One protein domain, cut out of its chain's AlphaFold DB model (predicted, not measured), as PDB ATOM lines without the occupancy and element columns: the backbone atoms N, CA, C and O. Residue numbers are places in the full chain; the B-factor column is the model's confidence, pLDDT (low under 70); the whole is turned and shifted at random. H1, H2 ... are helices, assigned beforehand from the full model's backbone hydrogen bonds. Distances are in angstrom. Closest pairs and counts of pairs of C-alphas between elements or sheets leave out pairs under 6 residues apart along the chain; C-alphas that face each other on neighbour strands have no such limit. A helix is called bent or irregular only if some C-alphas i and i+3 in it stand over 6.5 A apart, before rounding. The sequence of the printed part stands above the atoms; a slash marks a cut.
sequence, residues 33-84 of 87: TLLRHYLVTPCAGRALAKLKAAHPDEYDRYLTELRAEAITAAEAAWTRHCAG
ATOM      1  N   THR A  33     -23.203  -9.280 -14.469       87.94
ATOM      2  CA  THR A  33     -22.219 -10.252 -13.969       87.94
ATOM      3  C   THR A  33     -21.772 -11.242 -15.041       87.94
ATOM      4  O   THR A  33     -20.575 -11.480 -15.172       87.94
ATOM      5  N   LEU A  34     -22.702 -11.757 -15.853       92.00
ATOM      6  CA  LEU A  34     -22.384 -12.645 -16.974       92.00
ATOM      7  C   LEU A  34     -21.556 -11.916 -18.030       92.00
ATOM      8  O   LEU A  34     -20.522 -12.422 -18.453       92.00
ATOM      9  N   LEU A  35     -21.957 -10.695 -18.396       91.56
ATOM     10  CA  LEU A  35     -21.194  -9.876 -19.337       91.56
ATOM     11  C   LEU A  35     -19.765  -9.627 -18.830       91.56
ATOM     12  O   LEU A  35     -18.806  -9.793 -19.580       91.56
ATOM     13  N   ARG A  36     -19.609  -9.283 -17.546       90.38
ATOM     14  CA  ARG A  36     -18.292  -9.113 -16.922       90.38
ATOM     15  C   ARG A  36     -17.480 -10.404 -16.972       90.38
ATOM     16  O   ARG A  36     -16.322 -10.346 -17.366       90.38
ATOM     17  N   HIS A  37     -18.066 -11.540 -16.604       89.94
ATOM     18  CA  HIS A  37     -17.384 -12.833 -16.649       89.94
ATOM     19  C   HIS A  37     -16.855 -13.128 -18.058       89.94
ATOM     20  O   HIS A  37     -15.659 -13.338 -18.227       89.94
ATOM     21  N   TYR A  38     -17.697 -13.027 -19.091       93.31
ATOM     22  CA  TYR A  38     -17.272 -13.292 -20.470       93.31
ATOM     23  C   TYR A  38     -16.178 -12.349 -20.978       93.31
ATOM     24  O   TYR A  38     -15.354 -12.757 -21.794       93.31
ATOM     25  N   LEU A  39     -16.157 -11.098 -20.515       94.31
ATOM     26  CA  LEU A  39     -15.135 -10.132 -20.916       94.31
ATOM     27  C   LEU A  39     -13.820 -10.301 -20.148       94.31
ATOM     28  O   LEU A  39     -12.762 -10.043 -20.720       94.31
ATOM     29  N   VAL A  40     -13.877 -10.719 -18.881       93.75
ATOM     30  CA  VAL A  40     -12.707 -10.821 -17.995       93.75
ATOM     31  C   VAL A  40     -12.019 -12.180 -18.106       93.75
ATOM     32  O   VAL A  40     -10.796 -12.212 -18.201       93.75
ATOM     33  N   THR A  41     -12.764 -13.290 -18.162       93.50
ATOM     34  CA  THR A  41     -12.198 -14.653 -18.217       93.50
ATOM     35  C   THR A  41     -11.138 -14.838 -19.320       93.50
ATOM     36  O   THR A  41     -10.113 -15.465 -19.065       93.50
ATOM     37  N   PRO A  42     -11.279 -14.262 -20.534       95.06
ATOM     38  CA  PRO A  42     -10.257 -14.403 -21.573       95.06
ATOM     39  C   PRO A  42      -8.977 -13.574 -21.348       95.06
ATOM     40  O   PRO A  42      -8.024 -13.730 -22.115       95.06
ATOM     41  N   CYS A  43      -8.935 -12.656 -20.374       96.25
ATOM     42  CA  CYS A  43      -7.823 -11.713 -20.215       96.25
ATOM     43  C   CYS A  43      -6.494 -12.403 -19.897       96.25
ATOM     44  O   CYS A  43      -5.495 -12.057 -20.526       96.25
ATOM     45  N   ALA A  44      -6.479 -13.399 -19.004       94.94
ATOM     46  CA  ALA A  44      -5.261 -14.144 -18.678       94.94
ATOM     47  C   ALA A  44      -4.681 -14.840 -19.922       94.94
ATOM     48  O   ALA A  44      -3.498 -14.698 -20.232       94.94
ATOM     49  N   GLY A  45      -5.535 -15.491 -20.721       95.62
ATOM     50  CA  GLY A  45      -5.130 -16.113 -21.985       95.62
ATOM     51  C   GLY A  45      -4.580 -15.105 -23.000       95.62
ATOM     52  O   GLY A  45      -3.568 -15.367 -23.649       95.62
ATOM     53  N   ARG A  46      -5.194 -13.918 -23.110       97.69
ATOM     54  CA  ARG A  46      -4.698 -12.830 -23.974       97.69
ATOM     55  C   ARG A  46      -3.359 -12.271 -23.497       97.69
ATOM     56  O   ARG A  46      -2.509 -11.969 -24.332       97.69
ATOM     57  N   ALA A  47      -3.169 -12.121 -22.187       97.75
ATOM     58  CA  ALA A  47      -1.906 -11.675 -21.607       97.75
ATOM     59  C   ALA A  47      -0.792 -12.687 -21.898       97.75
ATOM     60  O   ALA A  47       0.248 -12.317 -22.441       97.75
ATOM     61  N   LEU A  48      -1.054 -13.972 -21.659       95.38
ATOM     62  CA  LEU A  48      -0.122 -15.044 -21.973       95.38
ATOM     63  C   LEU A  48       0.200 -15.100 -23.477       95.38
ATOM     64  O   LEU A  48       1.363 -15.225 -23.844       95.38
ATOM     65  N   ALA A  49      -0.792 -14.952 -24.362       96.44
ATOM     66  CA  ALA A  49      -0.554 -14.913 -25.808       96.44
ATOM     67  C   ALA A  49       0.379 -13.761 -26.220       96.44
ATOM     68  O   ALA A  49       1.251 -13.951 -27.067       96.44
ATOM     69  N   LYS A  50       0.240 -12.584 -25.594       97.81
ATOM     70  CA  LYS A  50       1.156 -11.454 -25.812       97.81
ATOM     71  C   LYS A  50       2.571 -11.755 -25.320       97.81
ATOM     72  O   LYS A  50       3.516 -11.434 -26.031       97.81
ATOM     73  N   LEU A  51       2.718 -12.386 -24.154       97.00
ATOM     74  CA  LEU A  51       4.029 -12.790 -23.630       97.00
ATOM     75  C   LEU A  51       4.721 -13.792 -24.560       97.00
ATOM     76  O   LEU A  51       5.881 -13.593 -24.907       97.00
ATOM     77  N   LYS A  52       3.990 -14.806 -25.044       96.56
ATOM     78  CA  LYS A  52       4.504 -15.775 -26.027       96.56
ATOM     79  C   LYS A  52       4.967 -15.096 -27.314       96.56
ATOM     80  O   LYS A  52       6.012 -15.438 -27.843       96.56
ATOM     81  N   ALA A  53       4.197 -14.126 -27.806       96.81
ATOM     82  CA  ALA A  53       4.558 -13.382 -29.009       96.81
ATOM     83  C   ALA A  53       5.786 -12.474 -28.807       96.81
ATOM     84  O   ALA A  53       6.533 -12.253 -29.755       96.81
ATOM     85  N   ALA A  54       5.989 -11.942 -27.598       98.06
ATOM     86  CA  ALA A  54       7.130 -11.088 -27.271       98.06
ATOM     87  C   ALA A  54       8.431 -11.879 -27.034       98.06
ATOM     88  O   ALA A  54       9.509 -11.369 -27.327       98.06
ATOM     89  N   HIS A  55       8.326 -13.113 -26.530       97.12
ATOM     90  CA  HIS A  55       9.463 -13.962 -26.161       97.12
ATOM     91  C   HIS A  55       9.329 -15.384 -26.745       97.12
ATOM     92  O   HIS A  55       9.256 -16.351 -25.982       97.12
ATOM     93  N   PRO A  56       9.265 -15.540 -28.082       96.56
ATOM     94  CA  PRO A  56       8.970 -16.830 -28.708       96.56
ATOM     95  C   PRO A  56      10.044 -17.885 -28.419       96.56
ATOM     96  O   PRO A  56       9.707 -18.984 -27.992       96.56
ATOM     97  N   ASP A  57      11.328 -17.536 -28.546       97.75
ATOM     98  CA  ASP A  57      12.433 -18.486 -28.350       97.75
ATOM     99  C   ASP A  57      12.520 -18.989 -26.900       97.75
ATOM    100  O   ASP A  57      12.768 -20.166 -26.638       97.75
ATOM    101  N   GLU A  58      12.298 -18.092 -25.936       97.56
ATOM    102  CA  GLU A  58      12.290 -18.435 -24.514       97.56
ATOM    103  C   GLU A  58      11.088 -19.317 -24.164       97.56
ATOM    104  O   GLU A  58      11.238 -20.313 -23.455       97.56
ATOM    105  N   TYR A  59       9.913 -18.995 -24.710       96.50
ATOM    106  CA  TYR A  59       8.723 -19.821 -24.556       96.50
ATOM    107  C   TYR A  59       8.916 -21.224 -25.147       96.50
ATOM    108  O   TYR A  59       8.575 -22.209 -24.490       96.50
ATOM    109  N   ASP A  60       9.482 -21.332 -26.349       97.56
ATOM    110  CA  ASP A  60       9.706 -22.617 -27.014       97.56
ATOM    111  C   ASP A  60      10.737 -23.473 -26.271       97.56
ATOM    112  O   ASP A  60      10.549 -24.689 -26.136       97.56
ATOM    113  N   ARG A  61      11.783 -22.847 -25.713       98.19
ATOM    114  CA  ARG A  61      12.741 -23.527 -24.834       98.19
ATOM    115  C   ARG A  61      12.045 -24.102 -23.601       98.19
ATOM    116  O   ARG A  61      12.124 -25.311 -23.386       98.19
ATOM    117  N   TYR A  62      11.310 -23.281 -22.846       97.50
ATOM    118  CA  TYR A  62      10.598 -23.752 -21.651       97.50
ATOM    119  C   TYR A  62       9.571 -24.835 -21.981       97.50
ATOM    120  O   TYR A  62       9.458 -25.830 -21.269       97.50
ATOM    121  N   LEU A  63       8.839 -24.688 -23.087       96.75
ATOM    122  CA  LEU A  63       7.876 -25.694 -23.519       96.75
ATOM    123  C   LEU A  63       8.555 -27.026 -23.860       96.75
ATOM    124  O   LEU A  63       7.995 -28.085 -23.581       96.75
ATOM    125  N   THR A  64       9.741 -26.981 -24.465       98.31
ATOM    126  CA  THR A  64      10.519 -28.178 -24.802       98.31
ATOM    127  C   THR A  64      11.019 -28.885 -23.545       98.31
ATOM    128  O   THR A  64      10.821 -30.094 -23.418       98.31
ATOM    129  N   GLU A  65      11.599 -28.140 -22.602       98.12
ATOM    130  CA  GLU A  65      12.084 -28.662 -21.317       98.12
ATOM    131  C   GLU A  65      10.948 -29.330 -20.530       98.12
ATOM    132  O   GLU A  65      11.020 -30.521 -20.223       98.12
ATOM    133  N   LEU A  66       9.835 -28.617 -20.329       98.31
ATOM    134  CA  LEU A  66       8.672 -29.132 -19.601       98.31
ATOM    135  C   LEU A  66       8.058 -30.371 -20.267       98.31
ATOM    136  O   LEU A  66       7.590 -31.282 -19.584       98.31
ATOM    137  N   ARG A  67       8.051 -30.442 -21.605       98.25
ATOM    138  CA  ARG A  67       7.585 -31.638 -22.324       98.25
ATOM    139  C   ARG A  67       8.510 -32.827 -22.108       98.25
ATOM    140  O   ARG A  67       8.011 -33.931 -21.905       98.25
ATOM    141  N   ALA A  68       9.824 -32.622 -22.159       98.38
ATOM    142  CA  ALA A  68      10.793 -33.689 -21.925       98.38
ATOM    143  C   ALA A  68      10.674 -34.248 -20.495       98.38
ATOM    144  O   ALA A  68      10.651 -35.469 -20.302       98.38
ATOM    145  N   GLU A  69      10.511 -33.366 -19.508       98.06
ATOM    146  CA  GLU A  69      10.251 -33.746 -18.117       98.06
ATOM    147  C   GLU A  69       8.942 -34.528 -17.975       98.06
ATOM    148  O   GLU A  69       8.929 -35.610 -17.385       98.06
ATOM    149  N   ALA A  70       7.849 -34.034 -18.566       98.25
ATOM    150  CA  ALA A  70       6.545 -34.688 -18.499       98.25
ATOM    151  C   ALA A  70       6.546 -36.078 -19.154       98.25
ATOM    152  O   ALA A  70       5.956 -37.007 -18.606       98.25
ATOM    153  N   ILE A  71       7.230 -36.245 -20.290       98.44
ATOM    154  CA  ILE A  71       7.395 -37.552 -20.945       98.44
ATOM    155  C   ILE A  71       8.160 -38.510 -20.029       98.44
ATOM    156  O   ILE A  71       7.722 -39.636 -19.811       98.44
ATOM    157  N   THR A  72       9.262 -38.050 -19.434       98.38
ATOM    158  CA  THR A  72      10.046 -38.865 -18.491       98.38
ATOM    159  C   THR A  72       9.204 -39.286 -17.283       98.38
ATOM    160  O   THR A  72       9.213 -40.452 -16.884       98.38
ATOM    161  N   ALA A  73       8.434 -38.354 -16.718       97.69
ATOM    162  CA  ALA A  73       7.531 -38.630 -15.607       97.69
ATOM    163  C   ALA A  73       6.418 -39.618 -15.998       97.69
ATOM    164  O   ALA A  73       6.079 -40.494 -15.201       97.69
ATOM    165  N   ALA A  74       5.887 -39.509 -17.219       97.88
ATOM    166  CA  ALA A  74       4.871 -40.411 -17.745       97.88
ATOM    167  C   ALA A  74       5.402 -41.844 -17.901       97.88
ATOM    168  O   ALA A  74       4.744 -42.772 -17.444       97.88
ATOM    169  N   GLU A  75       6.605 -42.034 -18.447       98.38
ATOM    170  CA  GLU A  75       7.234 -43.361 -18.561       98.38
ATOM    171  C   GLU A  75       7.503 -43.995 -17.188       98.38
ATOM    172  O   GLU A  75       7.260 -45.186 -16.965       98.38
ATOM    173  N   ALA A  76       7.942 -43.188 -16.219       97.06
ATOM    174  CA  ALA A  76       8.119 -43.651 -14.848       97.06
ATOM    175  C   ALA A  76       6.781 -44.050 -14.201       97.06
ATOM    176  O   ALA A  76       6.702 -45.083 -13.535       97.06
ATOM    177  N   ALA A  77       5.729 -43.246 -14.392       96.75
ATOM    178  CA  ALA A  77       4.386 -43.555 -13.906       96.75
ATOM    179  C   ALA A  77       3.821 -44.816 -14.568       96.75
ATOM    180  O   ALA A  77       3.276 -45.674 -13.879       96.75
ATOM    181  N   TRP A  78       4.025 -44.976 -15.874       96.44
ATOM    182  CA  TRP A  78       3.632 -46.166 -16.619       96.44
ATOM    183  C   TRP A  78       4.323 -47.425 -16.091       96.44
ATOM    184  O   TRP A  78       3.671 -48.431 -15.825       96.44
ATOM    185  N   THR A  79       5.632 -47.348 -15.846       97.56
ATOM    186  CA  THR A  79       6.400 -48.464 -15.275       97.56
ATOM    187  C   THR A  79       5.849 -48.890 -13.910       97.56
ATOM    188  O   THR A  79       5.663 -50.085 -13.671       97.56
ATOM    189  N   ARG A  80       5.537 -47.930 -13.028       96.62
ATOM    190  CA  ARG A  80       4.897 -48.212 -11.728       96.62
ATOM    191  C   ARG A  80       3.507 -48.825 -11.899       96.62
ATOM    192  O   ARG A  80       3.211 -49.842 -11.275       96.62
ATOM    193  N   HIS A  81       2.711 -48.277 -12.813       95.00
ATOM    194  CA  HIS A  81       1.381 -48.784 -13.130       95.00
ATOM    195  C   HIS A  81       1.412 -50.247 -13.589       95.00
ATOM    196  O   HIS A  81       0.640 -51.065 -13.089       95.00
ATOM    197  N   CYS A  82       2.336 -50.611 -14.483       96.81
ATOM    198  CA  CYS A  82       2.525 -51.996 -14.920       96.81
ATOM    199  C   CYS A  82       2.993 -52.931 -13.793       96.81
ATOM    200  O   CYS A  82       2.725 -54.129 -13.853       96.81
ATOM    201  N   ALA A  83       3.660 -52.403 -12.763       96.06
ATOM    202  CA  ALA A  83       4.039 -53.149 -11.564       96.06
ATOM    203  C   ALA A  83       2.891 -53.293 -10.538       96.06
ATOM    204  O   ALA A  83       3.096 -53.885  -9.479       96.06
ATOM    205  N   GLY A  84       1.693 -52.782 -10.848       94.50
ATOM    206  CA  GLY A  84       0.507 -52.850  -9.988       94.50
ATOM    207  C   GLY A  84       0.354 -51.673  -9.020       94.50
ATOM    208  O   GLY A  84      -0.553 -51.687  -8.190       94.50
TER     209      GLY A  84
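AT A GLANCE: This is residues 33 to 84 of the 87 residues of an uncharacterized protein of Mycobacterium sp. 1245111.1 (UniProt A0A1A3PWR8). The model is a flat, open V of helices: H1 and H2 follow one another along one arm, and the long helix H3 makes the other arm by itself. The corner of the V lies at residue 55, between the end of H2 and the start of H3, and the space between the arms is empty. The printed part has 52 residues with three named helices, in the order H1, H2, H3, and no named strand; the class is all helix. The whole is extended, with a radius of gyration of the C-alphas of 17.9 A, and the C-alphas span 51 by 32 by 6 A along their three main axes.

IN THESE COORDINATES: Find C-alpha 33 at (-22.219, -10.252, -13.969), where H1 begins; it holds residues 33 to 40. After Thr 41 and Pro 42 look for Cys 43, with its C-alpha at (-7.823, -11.713, -20.215). There H2 begins and runs through residues 43 to 54, 16.5 A from first to last C-alpha. Past His 55 comes Pro 56, the first residue of H3, which holds residues 56 to 82 and is the longest helix, with 27 residues and 38.3 A from first to last C-alpha. It ends at C-alpha 82, at (2.525, -51.996, -14.920), and Ala 83 and Gly 84 follow it. No helix is bent or irregular.

HOW THE PARTS SIT: Begin at H1, which meets H2 only through their link. Look next at H2 and H3, which are close but not clearly touching, with 1 pair of C-alphas within 8 A. Their closest C-alphas are those of Lys 52 and Tyr 59, 6.0 A apart. Their lines stand at a steep tilt of 66 degrees, and they run opposite ways. Their centres are 22.6 A apart. H1 and H3 are apart. In H1, H2 and H3 every backbone O i to N i+4 pair is within hydrogen-bond range.

THE WHOLE: The two C-alphas farthest apart are those of Leu 35 and Ala 83, at 50.7 A; from the first printed C-alpha, that of Thr 33, to the last, that of Gly 84, it is 48.4 A. Residues 33 to 50, 53 to 58 and 61 to 84 stand free. The link from H1 to H2, with 2 residues, and the link from H2 to H3, with 1 residue, are both tight. The printed part has no cut. In the B-factor column you will find a mean pLDDT of 96.2 over the printed part, and no printed residue is under 70.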